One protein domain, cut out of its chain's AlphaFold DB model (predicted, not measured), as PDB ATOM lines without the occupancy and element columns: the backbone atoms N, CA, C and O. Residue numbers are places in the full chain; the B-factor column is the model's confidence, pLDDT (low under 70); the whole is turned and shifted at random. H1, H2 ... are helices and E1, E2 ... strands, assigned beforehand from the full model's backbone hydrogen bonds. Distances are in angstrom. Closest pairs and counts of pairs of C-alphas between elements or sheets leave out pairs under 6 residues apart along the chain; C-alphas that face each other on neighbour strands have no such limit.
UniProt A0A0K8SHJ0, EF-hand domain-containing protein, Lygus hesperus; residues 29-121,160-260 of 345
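AT A GLANCE: This is residues 29 to 121 and 160 to 260 of the 345 residues of the protein "EF-hand domain-containing protein" of Lygus hesperus (UniProt A0A0K8SHJ0). A long helical hairpin, H1 and H2, runs out from a small head, and a second long arm, H7, leaves the same head in another direction, giving a V. In the head H4, H5 and H6 pack on the first part of H1, with a tiny two-stranded sheet, E1 and E2, next to H4 and H6, and the stretches that stand free are residues 82 to 87 and 92 to 98 of the hairpin arm and residues 243 to 260 of H7. The printed part has 194 residues with seven named helices and two named strands, in the order H1 H2 H3 E1 H4 H5 E2 H6 H7; the sheet, E1 - E2, is antiparallel, and the class is mostly helix. The whole is extended, with a radius of gyration of the C-alphas of 25.8 A, and its outline is flat, spanning 83 by 57 by 26 A.

IN THESE COORDINATES: H1 is residues 33 to 84, 76.3 A from first to last C-alpha, beginning at C-alpha 33 at (-6.375, -125.964, -112.179) and ending at C-alpha 84 at (-67.091, -86.051, -89.039). H2 is residues 93 to 117, 36.0 A long. After the cut come H3, residues 160 to 163, and E1, residues 168 to 170. H4, residues 171 to 182, is 16.3 A long, and H5, residues 186 to 199, is 20.1 A long. E2 is residues 206 to 208, and H6, residues 209 to 220, is 15.1 A long. H7 is residues 228 to 260, 48.0 A long, and ends at C-alpha 260 at (-25.013, -127.268, -67.669).

HOW THE PARTS SIT: H1 is the hub, touching four other helices. It forms a helical hairpin with H2, touching it with residues 53 to 67 alone, at a shallow tilt of 26 degrees, opposite ways; the closest C-alphas are those of Leu 60 and Ile 106, 6.7 A apart. With residues 38 to 46 alone H1 touches H4, the C-alphas of Ala 42 and Val 178 being closest at 5.2 A; the two are only just about perpendicular, at 70.5 degrees. H1 touches H5 at a steep tilt of 69 degrees, only just short of perpendicular, with C-alphas 35 and 192 closest at 6.3 A. Residues 33 to 40 of H1 touch H6 at a shallow tilt of 27 degrees, opposite ways, with C-alphas 33 and 220 closest at 6.2 A. H4 and H5 form a second helical hairpin, at a shallow tilt of 34.9 degrees, only just short of steep; their closest C-alphas are 171 and 196, 6.8 A apart. E1 and E2 are antiparallel neighbours, with N 169 to O 207 and N 207 to O 169 both within hydrogen-bond range at 2.8 A. H7 touches H5, with C-alphas 235 and 199 closest at 6.2 A, and H6, with C-alphas 235 and 215 closest at 7.3 A. H7 and H1 are apart, and H3 touches no helix. Each O i to N i+4 pair is within hydrogen-bond range in H4, H5, H6 and H7, against 47 of 48 in H1 and 20 of 21 in H2; H3 is too short for such a pair.

THE WHOLE: The two C-alphas farthest apart are those of Glu 29 and Lys 85, 85.1 A. Residues 122 to 159 are not printed, and C-alphas 121 and 160 are 25.3 A apart across this cut. Of the links that are printed whole, none is long. The mean pLDDT of the printed part is 79.5; 28 residues are under 70, among them residues 85 to 89, 117 to 121, 160 to 167, 220 to 223 and 257 to 260.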
ATOM      1  N   GLU A  29      -8.529-137.565-119.624       62.16
ATOM      2  CA  GLU A  29      -7.624-136.449-119.371       62.16
ATOM      3  C   GLU A  29      -7.832-135.844-117.980       62.16
ATOM      4  O   GLU A  29      -8.961-135.584-117.566       62.16
ATOM      5  N   ASP A  30      -6.722-135.561-117.296       72.81
ATOM      6  CA  ASP A  30      -6.730-134.928-115.979       72.81
ATOM      7  C   ASP A  30      -7.507-133.603-115.983       72.81
ATOM      8  O   ASP A  30      -7.407-132.802-116.925       72.81
ATOM      9  N   VAL A  31      -8.202-133.347-114.875       74.44
ATOM     10  CA  VAL A  31      -8.736-132.024-114.554       74.44
ATOM     11  C   VAL A  31      -7.570-131.137-114.149       74.44
ATOM     12  O   VAL A  31      -6.691-131.514-113.369       74.44
ATOM     13  N   THR A  32      -7.545-129.950-114.727       73.56
ATOM     14  CA  THR A  32      -6.502-128.953-114.564       73.56
ATOM     15  C   THR A  32      -7.001-127.805-113.698       73.56
ATOM     16  O   THR A  32      -8.180-127.465-113.697       73.56
ATOM     17  N   ASN A  33      -6.081-127.138-113.008       81.69
ATOM     18  CA  ASN A  33      -6.375-125.964-112.179       81.69
ATOM     19  C   ASN A  33      -7.145-124.848-112.938       81.69
ATOM     20  O   ASN A  33      -7.912-124.128-112.316       81.69
ATOM     21  N   LYS A  34      -7.061-124.777-114.280       83.06
ATOM     22  CA  LYS A  34      -7.887-123.875-115.111       83.06
ATOM     23  C   LYS A  34      -9.380-124.206-115.096       83.06
ATOM     24  O   LYS A  34     -10.199-123.304-115.189       83.06
ATOM     25  N   GLU A  35      -9.738-125.485-115.035       84.94
ATOM     26  CA  GLU A  35     -11.137-125.913-114.935       84.94
ATOM     27  C   GLU A  35     -11.705-125.612-113.537       84.94
ATOM     28  O   GLU A  35     -12.874-125.254-113.421       84.94
ATOM     29  N   MET A  36     -10.863-125.629-112.497       86.19
ATOM     30  CA  MET A  36     -11.231-125.167-111.151       86.19
ATOM     31  C   MET A  36     -11.335-123.636-111.062       86.19
ATOM     32  O   MET A  36     -12.303-123.130-110.511       86.19
ATOM     33  N   GLU A  37     -10.408-122.892-111.672       85.75
ATOM     34  CA  GLU A  37     -10.478-121.426-111.814       85.75
ATOM     35  C   GLU A  37     -11.722-121.003-112.622       85.75
ATOM     36  O   GLU A  37     -12.354-119.986-112.332       85.75
ATOM     37  N   ALA A  38     -12.130-121.796-113.619       87.62
ATOM     38  CA  ALA A  38     -13.387-121.597-114.339       87.62
ATOM     39  C   ALA A  38     -14.612-121.774-113.436       87.62
ATOM     40  O   ALA A  38     -15.547-120.972-113.510       87.62
ATOM     41  N   LEU A  39     -14.584-122.789-112.569       87.19
ATOM     42  CA  LEU A  39     -15.635-123.055-111.599       87.19
ATOM     43  C   LEU A  39     -15.730-121.941-110.545       87.19
ATOM     44  O   LEU A  39     -16.816-121.427-110.312       87.19
ATOM     45  N   GLU A  40     -14.600-121.496-109.988       87.56
ATOM     46  CA  GLU A  40     -14.516-120.389-109.024       87.56
ATOM     47  C   GLU A  40     -15.140-119.094-109.562       87.56
ATOM     48  O   GLU A  40     -16.033-118.520-108.939       87.56
ATOM     49  N   ASN A  41     -14.732-118.662-110.759       88.50
ATOM     50  CA  ASN A  41     -15.266-117.446-111.382       88.50
ATOM     51  C   ASN A  41     -16.771-117.557-111.700       88.50
ATOM     52  O   ASN A  41     -17.496-116.555-111.674       88.50
ATOM     53  N   ALA A  42     -17.256-118.767-111.999       87.69
ATOM     54  CA  ALA A  42     -18.675-119.020-112.215       87.69
ATOM     55  C   ALA A  42     -19.475-118.990-110.905       87.69
ATOM     56  O   ALA A  42     -20.512-118.333-110.867       87.69
ATOM     57  N   LEU A  43     -18.969-119.604-109.829       87.88
ATOM     58  CA  LEU A  43     -19.547-119.517-108.482       87.88
ATOM     59  C   LEU A  43     -19.621-118.065-107.996       87.88
ATOM     60  O   LEU A  43     -20.663-117.631-107.511       87.88
ATOM     61  N   GLU A  44     -18.547-117.289-108.169       88.44
ATOM     62  CA  GLU A  44     -18.505-115.887-107.738       88.44
ATOM     63  C   GLU A  44     -19.535-115.031-108.499       88.44
ATOM     64  O   GLU A  44     -20.185-114.160-107.918       88.44
ATOM     65  N   THR A  45     -19.730-115.298-109.793       86.50
ATOM     66  CA  THR A  45     -20.726-114.592-110.615       86.50
ATOM     67  C   THR A  45     -22.152-115.022-110.277       86.50
ATOM     68  O   THR A  45     -23.009-114.167-110.072       86.50
ATOM     69  N   LEU A  46     -22.402-116.326-110.136       85.50
ATOM     70  CA  LEU A  46     -23.712-116.867-109.771       85.50
ATOM     71  C   LEU A  46     -24.136-116.409-108.365       85.50
ATOM     72  O   LEU A  46     -25.288-116.034-108.155       85.50
ATOM     73  N   GLY A  47     -23.192-116.325-107.422       83.56
ATOM     74  CA  GLY A  47     -23.409-115.749-106.095       83.56
ATOM     75  C   GLY A  47     -23.729-114.249-106.124       83.56
ATOM     76  O   GLY A  47     -24.619-113.798-105.400       83.56
ATOM     77  N   LYS A  48     -23.066-113.466-106.990       84.31
ATOM     78  CA  LYS A  48     -23.395-112.041-107.214       84.31
ATOM     79  C   LYS A  48     -24.801-111.871-107.790       84.31
ATOM     80  O   LYS A  48     -25.558-111.045-107.279       84.31
ATOM     81  N   ASP A  49     -25.156-112.659-108.803       82.25
ATOM     82  CA  ASP A  49     -26.463-112.597-109.462       82.25
ATOM     83  C   ASP A  49     -27.594-113.051-108.515       82.25
ATOM     84  O   ASP A  49     -28.593-112.340-108.383       82.25
ATOM     85  N   ARG A  50     -27.409-114.141-107.754       82.81
ATOM     86  CA  ARG A  50     -28.365-114.588-106.719       82.81
ATOM     87  C   ARG A  50     -28.548-113.543-105.620       82.81
ATOM     88  O   ARG A  50     -29.678-113.230-105.254       82.81
ATOM     89  N   LYS A  51     -27.459-112.949-105.118       81.88
ATOM     90  CA  LYS A  51     -27.534-111.877-104.112       81.88
ATOM     91  C   LYS A  51     -28.283-110.651-104.640       81.88
ATOM     92  O   LYS A  51     -29.067-110.060-103.905       81.88
ATOM     93  N   LYS A  52     -28.062-110.273-105.900       84.31
ATOM     94  CA  LYS A  52     -28.788-109.175-106.552       84.31
ATOM     95  C   LYS A  52     -30.286-109.483-106.674       84.31
ATOM     96  O   LYS A  52     -31.095-108.612-106.377       84.31
ATOM     97  N   LEU A  53     -30.648-110.712-107.051       81.94
ATOM     98  CA  LEU A  53     -32.044-111.161-107.125       81.94
ATOM     99  C   LEU A  53     -32.742-111.116-105.752       81.94
ATOM    100  O   LEU A  53     -33.892-110.696-105.668       81.94
ATOM    101  N   LEU A  54     -32.040-111.495-104.676       75.19
ATOM    102  CA  LEU A  54     -32.556-111.397-103.305       75.19
ATOM    103  C   LEU A  54     -32.834-109.943-102.889       75.19
ATOM    104  O   LEU A  54     -33.910-109.672-102.368       75.19
ATOM    105  N   VAL A  55     -31.927-109.005-103.185       80.62
ATOM    106  CA  VAL A  55     -32.148-107.572-102.898       80.62
ATOM    107  C   VAL A  55     -33.352-107.029-103.677       80.62
ATOM    108  O   VAL A  55     -34.212-106.381-103.094       80.62
ATOM    109  N   GLU A  56     -33.486-107.354-104.968       83.44
ATOM    110  CA  GLU A  56     -34.653-106.937-105.772       83.44
ATOM    111  C   GLU A  56     -35.977-107.540-105.261       83.44
ATOM    112  O   GLU A  56     -37.041-106.933-105.406       83.44
ATOM    113  N   LYS A  57     -35.927-108.723-104.641       83.62
ATOM    114  CA  LYS A  57     -37.074-109.379-104.001       83.62
ATOM    115  C   LYS A  57     -37.458-108.700-102.680       83.62
ATOM    116  O   LYS A  57     -38.648-108.524-102.432       83.62
ATOM    117  N   GLU A  58     -36.478-108.276-101.880       80.19
ATOM    118  CA  GLU A  58     -36.689-107.469-100.667       80.19
ATOM    119  C   GLU A  58     -37.268-106.083-101.017       80.19
ATOM    120  O   GLU A  58     -38.326-105.732-100.501       80.19
ATOM    121  N   GLU A  59     -36.688-105.359-101.984       82.06
ATOM    122  CA  GLU A  59     -37.189-104.050-102.456       82.06
ATOM    123  C   GLU A  59     -38.646-104.113-102.964       82.06
ATOM    124  O   GLU A  59     -39.449-103.206-102.726       82.06
ATOM    125  N   LEU A  60     -39.034-105.194-103.655       85.50
ATOM    126  CA  LEU A  60     -40.426-105.396-104.079       85.50
ATOM    127  C   LEU A  60     -41.365-105.731-102.919       85.50
ATOM    128  O   LEU A  60     -42.546-105.379-102.988       85.50
ATOM    129  N   GLN A  61     -40.873-106.406-101.878       83.88
ATOM    130  CA  GLN A  61     -41.651-106.683-100.676       83.88
ATOM    131  C   GLN A  61     -41.879-105.399 -99.866       83.88
ATOM    132  O   GLN A  61     -43.018-105.147 -99.479       83.88
ATOM    133  N   GLU A  62     -40.854-104.557 -99.700       81.31
ATOM    134  CA  GLU A  62     -40.973-103.221 -99.093       81.31
ATOM    135  C   GLU A  62     -42.001-102.367 -99.851       81.31
ATOM    136  O   GLU A  62     -42.969-101.883 -99.267       81.31
ATOM    137  N   LEU A  63     -41.892-102.282-101.184       87.19
ATOM    138  CA  LEU A  63     -42.861-101.555-102.013       87.19
ATOM    139  C   LEU A  63     -44.289-102.126-101.901       87.19
ATOM    140  O   LEU A  63     -45.273-101.398-102.054       87.19
ATOM    141  N   ARG A  64     -44.438-103.432-101.653       88.19
ATOM    142  CA  ARG A  64     -45.745-104.062-101.421       88.19
ATOM    143  C   ARG A  64     -46.316-103.702-100.047       88.19
ATOM    144  O   ARG A  64     -47.532-103.537 -99.944       88.19
ATOM    145  N   GLU A  65     -45.467-103.566 -99.032       85.38
ATOM    146  CA  GLU A  65     -45.830-103.117 -97.685       85.38
ATOM    147  C   GLU A  65     -46.242-101.635 -97.688       85.38
ATOM    148  O   GLU A  65     -47.347-101.325 -97.247       85.38
ATOM    149  N   GLU A  66     -45.478-100.748 -98.341       84.25
ATOM    150  CA  GLU A  66     -45.866 -99.339 -98.563       84.25
ATOM    151  C   GLU A  66     -47.224 -99.211 -99.283       84.25
ATOM    152  O   GLU A  66     -48.059 -98.360 -98.963       84.25
ATOM    153  N   MET A  67     -47.488-100.075-100.272       87.62
ATOM    154  CA  MET A  67     -48.782-100.111-100.964       87.62
ATOM    155  C   MET A  67     -49.925-100.638-100.086       87.62
ATOM    156  O   MET A  67     -51.080-100.318-100.378       87.62
ATOM    157  N   ALA A  68     -49.642-101.420 -99.043       85.12
ATOM    158  CA  ALA A  68     -50.635-101.854 -98.063       85.12
ATOM    159  C   ALA A  68     -50.918-100.751 -97.028       85.12
ATOM    160  O   ALA A  68     -52.088-100.440 -96.803       85.12
ATOM    161  N   GLU A  69     -49.881-100.094 -96.500       85.25
ATOM    162  CA  GLU A  69     -49.999 -98.937 -95.597       85.25
ATOM    163  C   GLU A  69     -50.810 -97.807 -96.260       85.25
ATOM    164  O   GLU A  69     -51.789 -97.319 -95.697       85.25
ATOM    165  N   TYR A  70     -50.540 -97.501 -97.536       87.50
ATOM    166  CA  TYR A  70     -51.337 -96.543 -98.314       87.50
ATOM    167  C   TYR A  70     -52.829 -96.923 -98.438       87.50
ATOM    168  O   TYR A  70     -53.695 -96.047 -98.551       87.50
ATOM    169  N   GLN A  71     -53.173 -98.218 -98.441       89.12
ATOM    170  CA  GLN A  71     -54.578 -98.643 -98.411       89.12
ATOM    171  C   GLN A  71     -55.209 -98.493 -97.023       89.12
ATOM    172  O   GLN A  71     -56.393 -98.150 -96.948       89.12
ATOM    173  N   GLU A  72     -54.446 -98.732 -95.955       87.62
ATOM    174  CA  GLU A  72     -54.880 -98.517 -94.573       87.62
ATOM    175  C   GLU A  72     -55.155 -97.029 -94.312       87.62
ATOM    176  O   GLU A  72     -56.261 -96.684 -93.894       87.62
ATOM    177  N   ASP A  73     -54.246 -96.139 -94.724       87.81
ATOM    178  CA  ASP A  73     -54.428 -94.680 -94.706       87.81
ATOM    179  C   ASP A  73     -55.734 -94.244 -95.391       87.81
ATOM    180  O   ASP A  73     -56.517 -93.452 -94.857       87.81
ATOM    181  N   ILE A  74     -56.016 -94.774 -96.589       85.69
ATOM    182  CA  ILE A  74     -57.265 -94.480 -97.307       85.69
ATOM    183  C   ILE A  74     -58.487 -94.969 -96.516       85.69
ATOM    184  O   ILE A  74     -59.521 -94.292 -96.517       85.69
ATOM    185  N   ALA A  75     -58.406 -96.141 -95.881       86.94
ATOM    186  CA  ALA A  75     -59.502 -96.702 -95.100       86.94
ATOM    187  C   ALA A  75     -59.777 -95.874 -93.835       86.94
ATOM    188  O   ALA A  75     -60.939 -95.574 -93.543       86.94
ATOM    189  N   ASP A  76     -58.737 -95.428 -93.133       84.62
ATOM    190  CA  ASP A  76     -58.877 -94.599 -91.938       84.62
ATOM    191  C   ASP A  76     -59.326 -93.167 -92.266       84.62
ATOM    192  O   ASP A  76     -60.207 -92.637 -91.585       84.62
ATOM    193  N   LEU A  77     -58.879 -92.568 -93.377       84.31
ATOM    194  CA  LEU A  77     -59.438 -91.300 -93.872       84.31
ATOM    195  C   LEU A  77     -60.935 -91.418 -94.222       84.31
ATOM    196  O   LEU A  77     -61.725 -90.517 -93.912       84.31
ATOM    197  N   GLN A  78     -61.368 -92.536 -94.818       82.81
ATOM    198  CA  GLN A  78     -62.793 -92.811 -95.061       82.81
ATOM    199  C   GLN A  78     -63.579 -92.972 -93.751       82.81
ATOM    200  O   GLN A  78     -64.702 -92.485 -93.631       82.81
ATOM    201  N   LYS A  79     -62.980 -93.608 -92.744       85.38
ATOM    202  CA  LYS A  79     -63.566 -93.791 -91.411       85.38
ATOM    203  C   LYS A  79     -63.736 -92.453 -90.687       85.38
ATOM    204  O   LYS A  79     -64.822 -92.166 -90.192       85.38
ATOM    205  N   ILE A  80     -62.706 -91.604 -90.689       82.12
ATOM    206  CA  ILE A  80     -62.735 -90.263 -90.086       82.12
ATOM    207  C   ILE A  80     -63.794 -89.389 -90.772       82.12
ATOM    208  O   ILE A  80     -64.649 -88.817 -90.098       82.12
ATOM    209  N   THR A  81     -63.812 -89.333 -92.108       80.88
ATOM    210  CA  THR A  81     -64.809 -88.532 -92.848       80.88
ATOM    211  C   THR A  81     -66.247 -89.022 -92.633       80.88
ATOM    212  O   THR A  81     -67.153 -88.197 -92.491       80.88
ATOM    213  N   ALA A  82     -66.465 -90.336 -92.498       79.69
ATOM    214  CA  ALA A  82     -67.771 -90.901 -92.150       79.69
ATOM    215  C   ALA A  82     -68.264 -90.490 -90.746       79.69
ATOM    216  O   ALA A  82     -69.467 -90.292 -90.560       79.69
ATOM    217  N   PHE A  83     -67.363 -90.324 -89.771       77.19
ATOM    218  CA  PHE A  83     -67.705 -89.814 -88.436       77.19
ATOM    219  C   PHE A  83     -67.926 -88.291 -88.415       77.19
ATOM    220  O   PHE A  83     -68.849 -87.821 -87.748       77.19
ATOM    221  N   SER A  84     -67.117 -87.520 -89.146       70.75
ATOM    222  CA  SER A  84     -67.091 -86.051 -89.039       70.75
ATOM    223  C   SER A  84     -68.171 -85.311 -89.840       70.75
ATOM    224  O   SER A  84     -68.396 -84.131 -89.582       70.75
ATOM    225  N   LYS A  85     -68.835 -85.952 -90.818       67.81
ATOM    226  CA  LYS A  85     -69.765 -85.306 -91.785       67.81
ATOM    227  C   LYS A  85     -69.165 -84.163 -92.627       67.81
ATOM    228  O   LYS A  85     -69.895 -83.513 -93.380       67.81
ATOM    229  N   GLU A  86     -67.860 -83.931 -92.543       65.81
ATOM    230  CA  GLU A  86     -67.134 -83.074 -93.477       65.81
ATOM    231  C   GLU A  86     -67.055 -83.726 -94.867       65.81
ATOM    232  O   GLU A  86     -67.406 -84.893 -95.054       65.81
ATOM    233  N   THR A  87     -66.650 -82.943 -95.868       64.94
ATOM    234  CA  THR A  87     -66.637 -83.348 -97.280       64.94
ATOM    235  C   THR A  87     -65.969 -84.703 -97.497       64.94
ATOM    236  O   THR A  87     -64.830 -84.904 -97.088       64.94
ATOM    237  N   GLU A  88     -66.669 -85.602 -98.189       65.69
ATOM    238  CA  GLU A  88     -66.254 -86.982 -98.448       65.69
ATOM    239  C   GLU A  88     -64.926 -87.042 -99.234       65.69
ATOM    240  O   GLU A  88     -64.900 -86.934-100.464       65.69
ATOM    241  N   VAL A  89     -63.806 -87.206 -98.523       69.75
ATOM    242  CA  VAL A  89     -62.473 -87.295 -99.131       69.75
ATOM    243  C   VAL A  89     -62.308 -88.673 -99.771       69.75
ATOM    244  O   VAL A  89     -62.179 -89.692 -99.097       69.75
ATOM    245  N   LYS A  90     -62.308 -88.703-101.105       72.56
ATOM    246  CA  LYS A  90     -62.069 -89.902-101.919       72.56
ATOM    247  C   LYS A  90     -60.734 -89.793-102.642       72.56
ATOM    248  O   LYS A  90     -60.417 -88.745-103.202       72.56
ATOM    249  N   GLU A  91     -59.996 -90.901-102.719       80.31
ATOM    250  CA  GLU A  91     -58.832 -90.989-103.608       80.31
ATOM    251  C   GLU A  91     -59.223 -90.665-105.065       80.31
ATOM    252  O   GLU A  91     -60.295 -91.042-105.559       80.31
ATOM    253  N   SER A  92     -58.335 -89.959-105.770       86.56
ATOM    254  CA  SER A  92     -58.554 -89.583-107.168       86.56
ATOM    255  C   SER A  92     -58.718 -90.819-108.058       86.56
ATOM    256  O   SER A  92     -58.002 -91.809-107.916       86.56
ATOM    257  N   VAL A  93     -59.595 -90.743-109.066       81.06
ATOM    258  CA  VAL A  93     -59.759 -91.806-110.081       81.06
ATOM    259  C   VAL A  93     -58.432 -92.125-110.790       81.06
ATOM    260  O   VAL A  93     -58.213 -93.262-111.212       81.06
ATOM    261  N   ALA A  94     -57.526 -91.145-110.892       77.06
ATOM    262  CA  ALA A  94     -56.172 -91.350-111.396       77.06
ATOM    263  C   ALA A  94     -55.315 -92.200-110.439       77.06
ATOM    264  O   ALA A  94     -54.661 -93.134-110.904       77.06
ATOM    265  N   ALA A  95     -55.383 -91.949-109.126       85.38
ATOM    266  CA  ALA A  95     -54.689 -92.732-108.102       85.38
ATOM    267  C   ALA A  95     -55.173 -94.192-108.095       85.38
ATOM    268  O   ALA A  95     -54.352 -95.091-108.258       85.38
ATOM    269  N   LYS A  96     -56.499 -94.437-108.118       81.81
ATOM    270  CA  LYS A  96     -57.072 -95.801-108.230       81.81
ATOM    271  C   LYS A  96     -56.493 -96.590-109.410       81.81
ATOM    272  O   LYS A  96     -56.277 -97.801-109.338       81.81
ATOM    273  N   ARG A  97     -56.322 -95.914-110.553       76.38
ATOM    274  CA  ARG A  97     -55.788 -96.505-111.791       76.38
ATOM    275  C   ARG A  97     -54.285 -96.742-111.698       76.38
ATOM    276  O   ARG A  97     -53.824 -97.768-112.196       76.38
ATOM    277  N   LEU A  98     -53.545 -95.832-111.066       85.19
ATOM    278  CA  LEU A  98     -52.113 -95.975-110.827       85.19
ATOM    279  C   LEU A  98     -51.837 -97.133-109.863       85.19
ATOM    280  O   LEU A  98     -51.118 -98.044-110.249       85.19
ATOM    281  N   PHE A  99     -52.500 -97.181-108.706       86.56
ATOM    282  CA  PHE A  99     -52.403 -98.268-107.724       86.56
ATOM    283  C   PHE A  99     -52.634 -99.651-108.356       86.56
ATOM    284  O   PHE A  99     -51.838-100.571-108.178       86.56
ATOM    285  N   LYS A 100     -53.678 -99.796-109.188       82.44
ATOM    286  CA  LYS A 100     -53.939-101.039-109.941       82.44
ATOM    287  C   LYS A 100     -52.848-101.374-110.960       82.44
ATOM    288  O   LYS A 100     -52.603-102.550-111.222       82.44
ATOM    289  N   LYS A 101     -52.215-100.367-111.569       85.31
ATOM    290  CA  LYS A 101     -51.121-100.556-112.531       85.31
ATOM    291  C   LYS A 101     -49.808-100.914-111.828       85.31
ATOM    292  O   LYS A 101     -49.106-101.778-112.339       85.31
ATOM    293  N   VAL A 102     -49.530-100.303-110.675       90.44
ATOM    294  CA  VAL A 102     -48.379-100.590-109.804       90.44
ATOM    295  C   VAL A 102     -48.491-102.001-109.236       90.44
ATOM    296  O   VAL A 102     -47.607-102.797-109.499       90.44
ATOM    297  N   ASN A 103     -49.617-102.392-108.630       87.94
ATOM    298  CA  ASN A 103     -49.820-103.778-108.181       87.94
ATOM    299  C   ASN A 103     -49.680-104.796-109.324       87.94
ATOM    300  O   ASN A 103     -49.022-105.816-109.172       87.94
ATOM    301  N   LYS A 104     -50.220-104.502-110.516       85.69
ATOM    302  CA  LYS A 104     -50.031-105.367-111.695       85.69
ATOM    303  C   LYS A 104     -48.580-105.394-112.207       85.69
ATOM    304  O   LYS A 104     -48.236-106.298-112.965       85.69
ATOM    305  N   MET A 105     -47.755-104.411-111.859       87.69
ATOM    306  CA  MET A 105     -46.322-104.387-112.151       87.69
ATOM    307  C   MET A 105     -45.549-105.185-111.098       87.69
ATOM    308  O   MET A 105     -44.813-106.083-111.488       87.69
ATOM    309  N   ILE A 106     -45.816-104.948-109.809       88.56
ATOM    310  CA  ILE A 106     -45.269-105.701-108.670       88.56
ATOM    311  C   ILE A 106     -45.543-107.193-108.862       88.56
ATOM    312  O   ILE A 106     -44.598-107.948-109.014       88.56
ATOM    313  N   SER A 107     -46.797-107.626-109.040       86.31
ATOM    314  CA  SER A 107     -47.105-109.056-109.227       86.31
ATOM    315  C   SER A 107     -46.480-109.686-110.472       86.31
ATOM    316  O   SER A 107     -46.255-110.891-110.501       86.31
ATOM    317  N   LYS A 108     -46.178-108.897-111.510       85.75
ATOM    318  CA  LYS A 108     -45.408-109.392-112.661       85.75
ATOM    319  C   LYS A 108     -43.929-109.539-112.336       85.75
ATOM    320  O   LYS A 108     -43.330-110.500-112.792       85.75
ATOM    321  N   MET A 109     -43.355-108.593-111.599       85.56
ATOM    322  CA  MET A 109     -41.966-108.661-111.157       85.56
ATOM    323  C   MET A 109     -41.785-109.795-110.144       85.56
ATOM    324  O   MET A 109     -40.898-110.605-110.346       85.56
ATOM    325  N   GLU A 110     -42.697-109.960-109.181       84.94
ATOM    326  CA  GLU A 110     -42.793-111.140-108.307       84.94
ATOM    327  C   GLU A 110     -42.832-112.437-109.125       84.94
ATOM    328  O   GLU A 110     -42.033-113.328-108.877       84.94
ATOM    329  N   THR A 111     -43.696-112.526-110.148       85.50
ATOM    330  CA  THR A 111     -43.763-113.720-111.016       85.50
ATOM    331  C   THR A 111     -42.433-113.975-111.726       85.50
ATOM    332  O   THR A 111     -41.965-115.103-111.722       85.50
ATOM    333  N   VAL A 112     -41.812-112.945-112.313       83.88
ATOM    334  CA  VAL A 112     -40.548-113.083-113.055       83.88
ATOM    335  C   VAL A 112     -39.375-113.407-112.126       83.88
ATOM    336  O   VAL A 112     -38.552-114.238-112.487       83.88
ATOM    337  N   LEU A 113     -39.296-112.811-110.932       82.56
ATOM    338  CA  LEU A 113     -38.274-113.157-109.941       82.56
ATOM    339  C   LEU A 113     -38.479-114.577-109.404       82.56
ATOM    340  O   LEU A 113     -37.505-115.308-109.291       82.56
ATOM    341  N   SER A 114     -39.720-114.998-109.134       78.88
ATOM    342  CA  SER A 114     -40.015-116.381-108.738       78.88
ATOM    343  C   SER A 114     -39.727-117.380-109.857       78.88
ATOM    344  O   SER A 114     -39.234-118.462-109.578       78.88
ATOM    345  N   GLU A 115     -39.994-117.037-111.119       74.81
ATOM    346  CA  GLU A 115     -39.639-117.864-112.279       74.81
ATOM    347  C   GLU A 115     -38.111-117.973-112.403       74.81
ATOM    348  O   GLU A 115     -37.594-119.075-112.511       74.81
ATOM    349  N   LEU A 116     -37.374-116.865-112.254       71.12
ATOM    350  CA  LEU A 116     -35.903-116.852-112.226       71.12
ATOM    351  C   LEU A 116     -35.301-117.605-111.023       71.12
ATOM    352  O   LEU A 116     -34.203-118.136-111.134       71.12
ATOM    353  N   GLU A 117     -36.010-117.674-109.896       65.75
ATOM    354  CA  GLU A 117     -35.662-118.472-108.709       65.75
ATOM    355  C   GLU A 117     -36.064-119.957-108.851       65.75
ATOM    356  O   GLU A 117     -35.607-120.792-108.078       65.75
ATOM    357  N   THR A 118     -36.909-120.302-109.834       55.53
ATOM    358  CA  THR A 118     -37.434-121.665-110.076       55.53
ATOM    359  C   THR A 118     -37.092-122.223-111.464       55.53
ATOM    360  O   THR A 118     -37.711-123.187-111.916       55.53
ATOM    361  N   ILE A 119     -36.041-121.691-112.106       50.25
ATOM    362  CA  ILE A 119     -35.377-122.291-113.287       50.25
ATOM    363  C   ILE A 119     -34.622-123.604-112.948       50.25
ATOM    364  O   ILE A 119     -34.130-124.280-113.846       50.25
ATOM    365  N   ASP A 120     -34.759-124.090-111.706       51.59
ATOM    366  CA  ASP A 120     -34.624-125.502-111.309       51.59
ATOM    367  C   ASP A 120     -35.954-126.320-111.320       51.59
ATOM    368  O   ASP A 120     -36.533-126.558-110.252       51.59
ATOM    369  N   PRO A 121     -36.461-126.814-112.479       51.31
ATOM    370  CA  PRO A 121     -37.601-127.737-112.478       51.31
ATOM    371  C   PRO A 121     -37.404-129.040-113.291       51.31
ATOM    372  O   PRO A 121     -38.157-129.273-114.232       51.31
ATOM    373  N   GLU A 160     -29.065-121.289 -89.093       42.53
ATOM    374  CA  GLU A 160     -27.977-121.937 -89.844       42.53
ATOM    375  C   GLU A 160     -28.488-123.012 -90.819       42.53
ATOM    376  O   GLU A 160     -28.000-123.152 -91.938       42.53
ATOM    377  N   THR A 161     -29.522-123.763 -90.425       36.88
ATOM    378  CA  THR A 161     -30.146-124.781 -91.290       36.88
ATOM    379  C   THR A 161     -31.116-124.201 -92.321       36.88
ATOM    380  O   THR A 161     -31.554-124.928 -93.213       36.88
ATOM    381  N   VAL A 162     -31.463-122.913 -92.215       39.94
ATOM    382  CA  VAL A 162     -32.144-122.161 -93.279       39.94
ATOM    383  C   VAL A 162     -31.114-121.606 -94.262       39.94
ATOM    384  O   VAL A 162     -31.238-121.903 -95.445       39.94
ATOM    385  N   ARG A 163     -30.054-120.938 -93.779       40.28
ATOM    386  CA  ARG A 163     -28.967-120.406 -94.624       40.28
ATOM    387  C   ARG A 163     -28.328-121.470 -95.518       40.28
ATOM    388  O   ARG A 163     -28.274-121.269 -96.722       40.28
ATOM    389  N   ARG A 164     -28.019-122.652 -94.970       43.00
ATOM    390  CA  ARG A 164     -27.460-123.778 -95.747       43.00
ATOM    391  C   ARG A 164     -28.371-124.367 -96.836       43.00
ATOM    392  O   ARG A 164     -27.944-125.272 -97.542       43.00
ATOM    393  N   ARG A 165     -29.623-123.905 -96.994       43.28
ATOM    394  CA  ARG A 165     -30.464-124.227 -98.173       43.28
ATOM    395  C   ARG A 165     -30.434-123.140 -99.244       43.28
ATOM    396  O   ARG A 165     -30.659-123.439-100.414       43.28
ATOM    397  N   ASP A 166     -30.101-121.908 -98.866       52.91
ATOM    398  CA  ASP A 166     -29.861-120.805 -99.802       52.91
ATOM    399  C   ASP A 166     -28.475-120.908-100.477       52.91
ATOM    400  O   ASP A 166     -28.078-120.053-101.266       52.91
ATOM    401  N   GLU A 167     -27.771-122.007-100.207       65.50
ATOM    402  CA  GLU A 167     -26.455-122.394-100.714       65.50
ATOM    403  C   GLU A 167     -26.531-123.681-101.562       65.50
ATOM    404  O   GLU A 167     -25.537-124.368-101.760       65.50
ATOM    405  N   ASN A 168     -27.701-124.017-102.108       80.44
ATOM    406  CA  ASN A 168     -27.846-125.037-103.153       80.44
ATOM    407  C   ASN A 168     -27.676-124.405-104.548       80.44
ATOM    408  O   ASN A 168     -28.251-123.344-104.799       80.44
ATOM    409  N   LEU A 169     -26.929-125.050-105.452       81.56
ATOM    410  CA  LEU A 169     -26.731-124.631-106.846       81.56
ATOM    411  C   LEU A 169     -27.061-125.749-107.834       81.56
ATOM    412  O   LEU A 169     -26.600-126.876-107.675       81.56
ATOM    413  N   SER A 170     -27.754-125.390-108.912       87.94
ATOM    414  CA  SER A 170     -27.956-126.253-110.072       87.94
ATOM    415  C   SER A 170     -26.660-126.497-110.842       87.94
ATOM    416  O   SER A 170     -25.924-125.555-111.166       87.94
ATOM    417  N   ILE A 171     -26.397-127.752-111.208       87.31
ATOM    418  CA  ILE A 171     -25.267-128.117-112.074       87.31
ATOM    419  C   ILE A 171     -25.414-127.467-113.458       87.31
ATOM    420  O   ILE A 171     -24.426-126.983-114.013       87.31
ATOM    421  N   GLU A 172     -26.631-127.412-114.005       87.19
ATOM    422  CA  GLU A 172     -26.888-126.860-115.342       87.19
ATOM    423  C   GLU A 172     -26.661-125.340-115.380       87.19
ATOM    424  O   GLU A 172     -25.972-124.847-116.279       87.19
ATOM    425  N   ASP A 173     -27.132-124.589-114.378       86.38
ATOM    426  CA  ASP A 173     -26.851-123.148-114.282       86.38
ATOM    427  C   ASP A 173     -25.363-122.866-114.084       86.38
ATOM    428  O   ASP A 173     -24.824-121.934-114.690       86.38
ATOM    429  N   LEU A 174     -24.668-123.683-113.289       86.94
ATOM    430  CA  LEU A 174     -23.232-123.535-113.075       86.94
ATOM    431  C   LEU A 174     -22.451-123.798-114.376       86.94
ATOM    432  O   LEU A 174     -21.614-122.980-114.762       86.94
ATOM    433  N   ILE A 175     -22.790-124.854-115.125       88.44
ATOM    434  CA  ILE A 175     -22.218-125.160-116.451       88.44
ATOM    435  C   ILE A 175     -22.515-124.046-117.466       88.44
ATOM    436  O   ILE A 175     -21.623-123.635-118.219       88.44
ATOM    437  N   ASN A 176     -23.745-123.531-117.502       87.56
ATOM    438  CA  ASN A 176     -24.126-122.440-118.399       87.56
ATOM    439  C   ASN A 176     -23.413-121.131-118.040       87.56
ATOM    440  O   ASN A 176     -22.989-120.393-118.935       87.56
ATOM    441  N   THR A 177     -23.192-120.881-116.752       85.12
ATOM    442  CA  THR A 177     -22.443-119.730-116.241       85.12
ATOM    443  C   THR A 177     -20.955-119.832-116.600       85.12
ATOM    444  O   THR A 177     -20.416-118.898-117.200       85.12
ATOM    445  N   VAL A 178     -20.313-120.990-116.388       87.12
ATOM    446  CA  VAL A 178     -18.939-121.284-116.859       87.12
ATOM    447  C   VAL A 178     -18.810-121.045-118.369       87.12
ATOM    448  O   VAL A 178     -17.905-120.338-118.824       87.12
ATOM    449  N   ARG A 179     -19.743-121.594-119.163       86.94
ATOM    450  CA  ARG A 179     -19.777-121.451-120.629       86.94
ATOM    451  C   ARG A 179     -19.880-119.985-121.059       86.94
ATOM    452  O   ARG A 179     -19.176-119.572-121.980       86.94
ATOM    453  N   LYS A 180     -20.744-119.208-120.398       84.06
ATOM    454  CA  LYS A 180     -21.027-117.794-120.692       84.06
ATOM    455  C   LYS A 180     -19.869-116.863-120.324       84.06
ATOM    456  O   LYS A 180     -19.605-115.928-121.074       84.06
ATOM    457  N   ILE A 181     -19.200-117.098-119.194       78.06
ATOM    458  CA  ILE A 181     -18.145-116.211-118.675       78.06
ATOM    459  C   ILE A 181     -16.809-116.462-119.369       78.06
ATOM    460  O   ILE A 181     -16.166-115.518-119.823       78.06
ATOM    461  N   GLN A 182     -16.372-117.722-119.433       71.50
ATOM    462  CA  GLN A 182     -14.990-118.040-119.799       71.50
ATOM    463  C   GLN A 182     -14.809-118.554-121.235       71.50
ATOM    464  O   GLN A 182     -13.674-118.746-121.666       71.50
ATOM    465  N   GLY A 183     -15.889-118.772-122.002       67.25
ATOM    466  CA  GLY A 183     -15.784-119.253-123.391       67.25
ATOM    467  C   GLY A 183     -15.046-120.595-123.505       67.25
ATOM    468  O   GLY A 183     -14.337-120.846-124.481       67.25
ATOM    469  N   VAL A 184     -15.171-121.418-122.460       72.94
ATOM    470  CA  VAL A 184     -14.403-122.644-122.222       72.94
ATOM    471  C   VAL A 184     -14.602-123.642-123.376       72.94
ATOM    472  O   VAL A 184     -15.742-123.851-123.804       72.94
ATOM    473  N   PRO A 185     -13.537-124.288-123.896       77.69
ATOM    474  CA  PRO A 185     -13.684-125.316-124.924       77.69
ATOM    475  C   PRO A 185     -14.508-126.499-124.400       77.69
ATOM    476  O   PRO A 185     -14.434-126.847-123.222       77.69
ATOM    477  N   ALA A 186     -15.249-127.166-125.289       77.19
ATOM    478  CA  ALA A 186     -16.163-128.253-124.921       77.19
ATOM    479  C   ALA A 186     -15.506-129.365-124.076       77.19
ATOM    480  O   ALA A 186     -16.133-129.867-123.151       77.19
ATOM    481  N   SER A 187     -14.229-129.678-124.324       79.25
ATOM    482  CA  SER A 187     -13.437-130.656-123.559       79.25
ATOM    483  C   SER A 187     -13.222-130.289-122.087       79.25
ATOM    484  O   SER A 187     -13.020-131.166-121.256       79.25
ATOM    485  N   SER A 188     -13.210-128.998-121.762       80.06
ATOM    486  CA  SER A 188     -13.044-128.509-120.389       80.06
ATOM    487  C   SER A 188     -14.397-128.325-119.697       80.06
ATOM    488  O   SER A 188     -14.487-128.540-118.496       80.06
ATOM    489  N   LEU A 189     -15.469-128.041-120.451       84.69
ATOM    490  CA  LEU A 189     -16.837-128.165-119.934       84.69
ATOM    491  C   LEU A 189     -17.156-129.619-119.555       84.69
ATOM    492  O   LEU A 189     -17.634-129.839-118.455       84.69
ATOM    493  N   GLU A 190     -16.812-130.600-120.400       84.00
ATOM    494  CA  GLU A 190     -16.972-132.042-120.119       84.00
ATOM    495  C   GLU A 190     -16.292-132.445-118.795       84.00
ATOM    496  O   GLU A 190     -16.913-133.079-117.945       84.00
ATOM    497  N   LYS A 191     -15.060-131.975-118.559       83.12
ATOM    498  CA  LYS A 191     -14.316-132.203-117.307       83.12
ATOM    499  C   LYS A 191     -14.951-131.545-116.084       83.12
ATOM    500  O   LYS A 191     -14.960-132.149-115.016       83.12
ATOM    501  N   ILE A 192     -15.466-130.323-116.217       86.12
ATOM    502  CA  ILE A 192     -16.171-129.635-115.125       86.12
ATOM    503  C   ILE A 192     -17.482-130.369-114.810       86.12
ATOM    504  O   ILE A 192     -17.773-130.600-113.640       86.12
ATOM    505  N   THR A 193     -18.221-130.816-115.831       88.12
ATOM    506  CA  THR A 193     -19.407-131.665-115.664       88.12
ATOM    507  C   THR A 193     -19.057-132.959-114.928       88.12
ATOM    508  O   THR A 193     -19.709-133.269-113.941       88.12
ATOM    509  N   ASP A 194     -17.998-133.672-115.329       86.25
ATOM    510  CA  ASP A 194     -17.536-134.894-114.649       86.25
ATOM    511  C   ASP A 194     -17.216-134.667-113.157       86.25
ATOM    512  O   ASP A 194     -17.523-135.523-112.325       86.25
ATOM    513  N   VAL A 195     -16.592-133.533-112.807       86.06
ATOM    514  CA  VAL A 195     -16.308-133.166-111.407       86.06
ATOM    515  C   VAL A 195     -17.608-132.928-110.648       86.06
ATOM    516  O   VAL A 195     -17.816-133.547-109.609       86.06
ATOM    517  N   LEU A 196     -18.498-132.085-111.177       87.62
ATOM    518  CA  LEU A 196     -19.764-131.747-110.526       87.62
ATOM    519  C   LEU A 196     -20.660-132.983-110.362       87.62
ATOM    520  O   LEU A 196     -21.111-133.259-109.256       87.62
ATOM    521  N   THR A 197     -20.812-133.813-111.396       87.19
ATOM    522  CA  THR A 197     -21.532-135.095-111.304       87.19
ATOM    523  C   THR A 197     -20.916-136.041-110.272       87.19
ATOM    524  O   THR A 197     -21.627-136.852-109.689       87.19
ATOM    525  N   LYS A 198     -19.603-135.962-110.003       85.19
ATOM    526  CA  LYS A 198     -18.985-136.787-108.956       85.19
ATOM    527  C   LYS A 198     -19.232-136.257-107.537       85.19
ATOM    528  O   LYS A 198     -19.172-137.052-106.600       85.19
ATOM    529  N   MET A 199     -19.506-134.959-107.398       85.19
ATOM    530  CA  MET A 199     -19.877-134.283-106.147       85.19
ATOM    531  C   MET A 199     -21.379-134.390-105.834       85.19
ATOM    532  O   MET A 199     -21.769-134.337-104.672       85.19
ATOM    533  N   ASP A 200     -22.210-134.573-106.860       88.75
ATOM    534  CA  ASP A 200     -23.640-134.874-106.764       88.75
ATOM    535  C   ASP A 200     -23.865-136.343-106.347       88.75
ATOM    536  O   ASP A 200     -24.025-137.253-107.166       88.75
ATOM    537  N   ALA A 201     -23.800-136.596-105.038       79.94
ATOM    538  CA  ALA A 201     -23.877-137.942-104.473       79.94
ATOM    539  C   ALA A 201     -25.253-138.612-104.677       79.94
ATOM    540  O   ALA A 201     -25.318-139.818-104.928       79.94
ATOM    541  N   ASP A 202     -26.350-137.855-104.600       82.62
ATOM    542  CA  ASP A 202     -27.729-138.322-104.795       82.62
ATOM    543  C   ASP A 202     -28.255-138.183-106.237       82.62
ATOM    544  O   ASP A 202     -29.339-138.690-106.558       82.62
ATOM    545  N   ASN A 203     -27.428-137.647-107.141       83.00
ATOM    546  CA  ASN A 203     -27.687-137.511-108.577       83.00
ATOM    547  C   ASN A 203     -29.004-136.758-108.824       83.00
ATOM    548  O   ASN A 203     -29.855-137.199-109.612       83.00
ATOM    549  N   ASP A 204     -29.237-135.683-108.068       84.31
ATOM    550  CA  ASP A 204     -30.437-134.847-108.148       84.31
ATOM    551  C   ASP A 204     -30.260-133.590-109.012       84.31
ATOM    552  O   ASP A 204     -31.264-132.980-109.380       84.31
ATOM    553  N   GLY A 205     -29.027-133.294-109.438       84.12
ATOM    554  CA  GLY A 205     -28.679-132.129-110.243       84.12
ATOM    555  C   GLY A 205     -28.311-130.889-109.424       84.12
ATOM    556  O   GLY A 205     -28.027-129.851-110.027       84.12
ATOM    557  N   VAL A 206     -28.300-130.973-108.089       86.25
ATOM    558  CA  VAL A 206     -28.139-129.839-107.174       86.25
ATOM    559  C   VAL A 206     -27.006-130.096-106.175       86.25
ATOM    560  O   VAL A 206     -27.013-131.045-105.402       86.25
ATOM    561  N   ILE A 207     -26.021-129.198-106.134       86.94
ATOM    562  CA  ILE A 207     -24.837-129.330-105.273       86.94
ATOM    563  C   ILE A 207     -24.803-128.192-104.250       86.94
ATOM    564  O   ILE A 207     -25.109-127.040-104.564       86.94
ATOM    565  N   ARG A 208     -24.401-128.499-103.011       86.19
ATOM    566  CA  ARG A 208     -24.171-127.497-101.957       86.19
ATOM    567  C   ARG A 208     -22.908-126.678-102.257       86.19
ATOM    568  O   ARG A 208     -21.843-127.265-102.450       86.19
ATOM    569  N   VAL A 209     -23.005-125.346-102.222       86.44
ATOM    570  CA  VAL A 209     -21.887-124.393-102.385       86.44
ATOM    571  C   VAL A 209     -20.723-124.770-101.473       86.44
ATOM    572  O   VAL A 209     -19.600-124.846-101.958       86.44
ATOM    573  N   ASP A 210     -20.996-125.081-100.202       84.88
ATOM    574  CA  ASP A 210     -20.004-125.506 -99.203       84.88
ATOM    575  C   ASP A 210     -19.072-126.610 -99.720       84.88
ATOM    576  O   ASP A 210     -17.853-126.526 -99.583       84.88
ATOM    577  N   VAL A 211     -19.639-127.635-100.364       84.06
ATOM    578  CA  VAL A 211     -18.891-128.798-100.859       84.06
ATOM    579  C   VAL A 211     -18.032-128.393-102.064       84.06
ATOM    580  O   VAL A 211     -16.875-128.807-102.160       84.06
ATOM    581  N   VAL A 212     -18.547-127.529-102.951       86.19
ATOM    582  CA  VAL A 212     -17.776-126.986-104.089       86.19
ATOM    583  C   VAL A 212     -16.650-126.065-103.622       86.19
ATOM    584  O   VAL A 212     -15.544-126.152-104.150       86.19
ATOM    585  N   LEU A 213     -16.887-125.236-102.603       87.56
ATOM    586  CA  LEU A 213     -15.865-124.381-102.001       87.56
ATOM    587  C   LEU A 213     -14.785-125.201-101.288       87.56
ATOM    588  O   LEU A 213     -13.607-124.932-101.497       87.56
ATOM    589  N   LYS A 214     -15.149-126.238-100.523       86.44
ATOM    590  CA  LYS A 214     -14.180-127.118 -99.845       86.44
ATOM    591  C   LYS A 214     -13.325-127.900-100.849       86.44
ATOM    592  O   LYS A 214     -12.106-127.972-100.707       86.44
ATOM    593  N   MET A 215     -13.931-128.389-101.934       83.81
ATOM    594  CA  MET A 215     -13.207-128.969-103.073       83.81
ATOM    595  C   MET A 215     -12.270-127.948-103.742       83.81
ATOM    596  O   MET A 215     -11.120-128.261-104.049       83.81
ATOM    597  N   LEU A 216     -12.726-126.712-103.949       86.19
ATOM    598  CA  LEU A 216     -11.916-125.643-104.529       86.19
ATOM    599  C   LEU A 216     -10.765-125.205-103.606       86.19
ATOM    600  O   LEU A 216      -9.688-124.909-104.107       86.19
ATOM    601  N   GLU A 217     -10.927-125.214-102.285       83.75
ATOM    602  CA  GLU A 217      -9.838-124.933-101.342       83.75
ATOM    603  C   GLU A 217      -8.746-126.013-101.409       83.75
ATOM    604  O   GLU A 217      -7.552-125.701-101.459       83.75
ATOM    605  N   LEU A 218      -9.150-127.284-101.493       79.94
ATOM    606  CA  LEU A 218      -8.240-128.429-101.572       79.94
ATOM    607  C   LEU A 218      -7.507-128.522-102.925       79.94
ATOM    608  O   LEU A 218      -6.364-128.975-102.965       79.94
ATOM    609  N   VAL A 219      -8.125-128.087-104.033       78.94
ATOM    610  CA  VAL A 219      -7.564-128.230-105.398       78.94
ATOM    611  C   VAL A 219      -7.061-126.918-106.013       78.94
ATOM    612  O   VAL A 219      -6.143-126.926-106.830       78.94
ATOM    613  N   GLY A 220      -7.643-125.775-105.662       67.25
ATOM    614  CA  GLY A 220      -7.321-124.469-106.247       67.25
ATOM    615  C   GLY A 220      -5.951-123.941-105.820       67.25
ATOM    616  O   GLY A 220      -5.223-123.372-106.638       67.25
ATOM    617  N   ASN A 221      -5.569-124.198-104.564       69.31
ATOM    618  CA  ASN A 221      -4.297-123.761-103.980       69.31
ATOM    619  C   ASN A 221      -3.070-124.447-104.606       69.31
ATOM    620  O   ASN A 221      -2.002-123.840-104.729       69.31
ATOM    621  N   GLU A 222      -3.210-125.703-105.027       65.00
ATOM    622  CA  GLU A 222      -2.118-126.488-105.592       65.00
ATOM    623  C   GLU A 222      -2.291-126.606-107.113       65.00
ATOM    624  O   GLU A 222      -3.329-127.027-107.613       65.00
ATOM    625  N   LYS A 223      -1.259-126.265-107.901       69.06
ATOM    626  CA  LYS A 223      -1.297-126.339-109.383       69.06
ATOM    627  C   LYS A 223      -1.163-127.776-109.899       69.06
ATOM    628  O   LYS A 223      -0.344-128.074-110.771       69.06
ATOM    629  N   ILE A 224      -1.950-128.670-109.318       70.31
ATOM    630  CA  ILE A 224      -1.950-130.104-109.543       70.31
ATOM    631  C   ILE A 224      -2.954-130.440-110.645       70.31
ATOM    632  O   ILE A 224      -3.969-129.773-110.846       70.31
ATOM    633  N   LYS A 225      -2.618-131.479-111.405       78.81
ATOM    634  CA  LYS A 225      -3.540-132.147-112.315       78.81
ATOM    635  C   LYS A 225      -4.129-133.334-111.576       78.81
ATOM    636  O   LYS A 225      -3.364-134.167-111.090       78.81
ATOM    637  N   LEU A 226      -5.451-133.401-111.477       76.94
ATOM    638  CA  LEU A 226      -6.128-134.494-110.793       76.94
ATOM    639  C   LEU A 226      -6.755-135.447-111.801       76.94
ATOM    640  O   LEU A 226      -7.574-135.057-112.634       76.94
ATOM    641  N   SER A 227      -6.408-136.724-111.681       82.75
ATOM    642  CA  SER A 227      -7.137-137.786-112.363       82.75
ATOM    643  C   SER A 227      -8.519-137.983-111.726       82.75
ATOM    644  O   SER A 227      -8.716-137.736-110.531       82.75
ATOM    645  N   LYS A 228      -9.474-138.528-112.489       81.62
ATOM    646  CA  LYS A 228     -10.840-138.825-112.010       81.62
ATOM    647  C   LYS A 228     -10.892-139.663-110.725       81.62
ATOM    648  O   LYS A 228     -11.816-139.515-109.926       81.62
ATOM    649  N   LYS A 229      -9.893-140.526-110.499       84.62
ATOM    650  CA  LYS A 229      -9.768-141.317-109.264       84.62
ATOM    651  C   LYS A 229      -9.422-140.449-108.057       84.62
ATOM    652  O   LYS A 229     -10.046-140.618-107.021       84.62
ATOM    653  N   GLN A 230      -8.495-139.505-108.211       85.00
ATOM    654  CA  GLN A 230      -8.110-138.585-107.137       85.00
ATOM    655  C   GLN A 230      -9.251-137.626-106.788       85.00
ATOM    656  O   GLN A 230      -9.480-137.374-105.617       85.00
ATOM    657  N   ILE A 231     -10.020-137.158-107.780       83.38
ATOM    658  CA  ILE A 231     -11.256-136.390-107.532       83.38
ATOM    659  C   ILE A 231     -12.276-137.238-106.770       83.38
ATOM    660  O   ILE A 231     -12.852-136.771-105.798       83.38
ATOM    661  N   SER A 232     -12.469-138.500-107.167       84.31
ATOM    662  CA  SER A 232     -13.393-139.408-106.477       84.31
ATOM    663  C   SER A 232     -12.999-139.648-105.018       84.31
ATOM    664  O   SER A 232     -13.867-139.638-104.152       84.31
ATOM    665  N   GLU A 233     -11.706-139.848-104.756       87.31
ATOM    666  CA  GLU A 233     -11.145-140.008-103.412       87.31
ATOM    667  C   GLU A 233     -11.256-138.714-102.594       87.31
ATOM    668  O   GLU A 233     -11.602-138.766-101.420       87.31
ATOM    669  N   LEU A 234     -11.042-137.550-103.217       86.19
ATOM    670  CA  LEU A 234     -11.151-136.247-102.562       86.19
ATOM    671  C   LEU A 234     -12.593-135.909-102.164       86.19
ATOM    672  O   LEU A 234     -12.814-135.456-101.048       86.19
ATOM    673  N   VAL A 235     -13.577-136.200-103.022       85.81
ATOM    674  CA  VAL A 235     -15.003-136.075-102.670       85.81
ATOM    675  C   VAL A 235     -15.366-137.028-101.527       85.81
ATOM    676  O   VAL A 235     -15.958-136.600-100.544       85.81
ATOM    677  N   GLU A 236     -14.924-138.290-101.580       87.50
ATOM    678  CA  GLU A 236     -15.173-139.258-100.500       87.50
ATOM    679  C   GLU A 236     -14.487-138.859 -99.172       87.50
ATOM    680  O   GLU A 236     -14.950-139.233 -98.093       87.50
ATOM    681  N   LEU A 237     -13.380-138.110 -99.225       88.50
ATOM    682  CA  LEU A 237     -12.751-137.506 -98.049       88.50
ATOM    683  C   LEU A 237     -13.575-136.330 -97.508       88.50
ATOM    684  O   LEU A 237     -13.796-136.296 -96.300       88.50
ATOM    685  N   ILE A 238     -14.079-135.439 -98.369       85.75
ATOM    686  CA  ILE A 238     -14.961-134.324 -97.979       85.75
ATOM    687  C   ILE A 238     -16.233-134.851 -97.292       85.75
ATOM    688  O   ILE A 238     -16.570-134.380 -96.207       85.75
ATOM    689  N   ASP A 239     -16.883-135.880 -97.851       84.31
ATOM    690  CA  ASP A 239     -18.081-136.505 -97.266       84.31
ATOM    691  C   ASP A 239     -17.813-137.085 -95.863       84.31
ATOM    692  O   ASP A 239     -18.617-136.944 -94.937       84.31
ATOM    693  N   LYS A 240     -16.660-137.745 -95.681       88.19
ATOM    694  CA  LYS A 240     -16.239-138.290 -94.378       88.19
ATOM    695  C   LYS A 240     -15.893-137.190 -93.384       88.19
ATOM    696  O   LYS A 240     -16.159-137.350 -92.196       88.19
ATOM    697  N   GLU A 241     -15.294-136.103 -93.849       85.88
ATOM    698  CA  GLU A 241     -14.952-134.952 -93.020       85.88
ATOM    699  C   GLU A 241     -16.221-134.242 -92.525       85.88
ATOM    700  O   GLU A 241     -16.346-134.027 -91.322       85.88
ATOM    701  N   GLU A 242     -17.213-134.005 -93.395       83.25
ATOM    702  CA  GLU A 242     -18.527-133.455 -93.010       83.25
ATOM    703  C   GLU A 242     -19.227-134.346 -91.963       83.25
ATOM    704  O   GLU A 242     -19.782-133.846 -90.980       83.25
ATOM    705  N   ALA A 243     -19.150-135.675 -92.112       80.88
ATOM    706  CA  ALA A 243     -19.687-136.611 -91.123       80.88
ATOM    707  C   ALA A 243     -18.967-136.521 -89.760       80.88
ATOM    708  O   ALA A 243     -19.624-136.509 -88.717       80.88
ATOM    709  N   ILE A 244     -17.632-136.413 -89.750       85.50
ATOM    710  CA  ILE A 244     -16.832-136.280 -88.520       85.50
ATOM    711  C   ILE A 244     -17.089-134.930 -87.833       85.50
ATOM    712  O   ILE A 244     -17.239-134.887 -86.611       85.50
ATOM    713  N   GLU A 245     -17.187-133.836 -88.594       80.81
ATOM    714  CA  GLU A 245     -17.542-132.508 -88.078       80.81
ATOM    715  C   GLU A 245     -18.938-132.506 -87.433       80.81
ATOM    716  O   GLU A 245     -19.123-131.953 -86.343       80.81
ATOM    717  N   MET A 246     -19.914-133.170 -88.065       73.81
ATOM    718  CA  MET A 246     -21.267-133.326 -87.527       73.81
ATOM    719  C   MET A 246     -21.267-134.122 -86.214       73.81
ATOM    720  O   MET A 246     -21.878-133.690 -85.232       73.81
ATOM    721  N   ASP A 247     -20.548-135.246 -86.162       75.88
ATOM    722  CA  ASP A 247     -20.402-136.048 -84.944       75.88
ATOM    723  C   ASP A 247     -19.726-135.243 -83.822       75.88
ATOM    724  O   ASP A 247     -20.234-135.210 -82.696       75.88
ATOM    725  N   GLU A 248     -18.624-134.527 -84.096       83.56
ATOM    726  CA  GLU A 248     -17.974-133.673 -83.092       83.56
ATOM    727  C   GLU A 248     -18.924-132.575 -82.591       83.56
ATOM    728  O   GLU A 248     -19.025-132.349 -81.378       83.56
ATOM    729  N   PHE A 249     -19.670-131.925 -83.489       80.81
ATOM    730  CA  PHE A 249     -20.669-130.923 -83.125       80.81
ATOM    731  C   PHE A 249     -21.747-131.506 -82.199       80.81
ATOM    732  O   PHE A 249     -22.079-130.894 -81.176       80.81
ATOM    733  N   ILE A 250     -22.252-132.709 -82.488       79.56
ATOM    734  CA  ILE A 250     -23.212-133.421 -81.633       79.56
ATOM    735  C   ILE A 250     -22.582-133.729 -80.266       79.56
ATOM    736  O   ILE A 250     -23.142-133.342 -79.236       79.56
ATOM    737  N   TYR A 251     -21.390-134.336 -80.218       76.25
ATOM    738  CA  TYR A 251     -20.693-134.653 -78.963       76.25
ATOM    739  C   TYR A 251     -20.403-133.414 -78.105       76.25
ATOM    740  O   TYR A 251     -20.511-133.467 -76.875       76.25
ATOM    741  N   LYS A 252     -20.035-132.292 -78.731       80.50
ATOM    742  CA  LYS A 252     -19.739-131.018 -78.065       80.50
ATOM    743  C   LYS A 252     -20.995-130.399 -77.456       80.50
ATOM    744  O   LYS A 252     -20.943-129.944 -76.313       80.50
ATOM    745  N   ASN A 253     -22.122-130.431 -78.168       76.94
ATOM    746  CA  ASN A 253     -23.402-129.938 -77.660       76.94
ATOM    747  C   ASN A 253     -23.984-130.843 -76.562       76.94
ATOM    748  O   ASN A 253     -24.405-130.325 -75.526       76.94
ATOM    749  N   LEU A 254     -23.906-132.172 -76.704       78.00
ATOM    750  CA  LEU A 254     -24.284-133.112 -75.640       78.00
ATOM    751  C   LEU A 254     -23.465-132.858 -74.364       78.00
ATOM    752  O   LEU A 254     -24.047-132.563 -73.321       78.00
ATOM    753  N   LYS A 255     -22.126-132.830 -74.451       75.88
ATOM    754  CA  LYS A 255     -21.249-132.516 -73.302       75.88
ATOM    755  C   LYS A 255     -21.483-131.124 -72.708       75.88
ATOM    756  O   LYS A 255     -21.205-130.919 -71.527       75.88
ATOM    757  N   LYS A 256     -21.946-130.150 -73.500       75.38
ATOM    758  CA  LYS A 256     -22.306-128.815 -72.998       75.38
ATOM    759  C   LYS A 256     -23.600-128.881 -72.183       75.38
ATOM    760  O   LYS A 256     -23.588-128.420 -71.047       75.38
ATOM    761  N   SER A 257     -24.640-129.544 -72.695       59.94
ATOM    762  CA  SER A 257     -25.902-129.757 -71.966       59.94
ATOM    763  C   SER A 257     -25.723-130.559 -70.665       59.94
ATOM    764  O   SER A 257     -26.316-130.220 -69.646       59.94
ATOM    765  N   GLU A 258     -24.831-131.553 -70.658       58.62
ATOM    766  CA  GLU A 258     -24.493-132.359 -69.475       58.62
ATOM    767  C   GLU A 258     -23.718-131.553 -68.410       58.62
ATOM    768  O   GLU A 258     -23.979-131.651 -67.213       58.62
ATOM    769  N   LYS A 259     -22.799-130.672 -68.830       60.25
ATOM    770  CA  LYS A 259     -22.093-129.751 -67.915       60.25
ATOM    771  C   LYS A 259     -22.972-128.623 -67.377       60.25
ATOM    772  O   LYS A 259     -22.632-128.033 -66.352       60.25
ATOM    773  N   GLU A 260     -24.050-128.290 -68.077       52.84
ATOM    774  CA  GLU A 260     -25.013-127.268 -67.669       52.84
ATOM    775  C   GLU A 260     -26.037-127.849 -66.679       52.84
ATOM    776  O   GLU A 260     -26.326-127.214 -65.665       52.84
TER     777      GLU A 260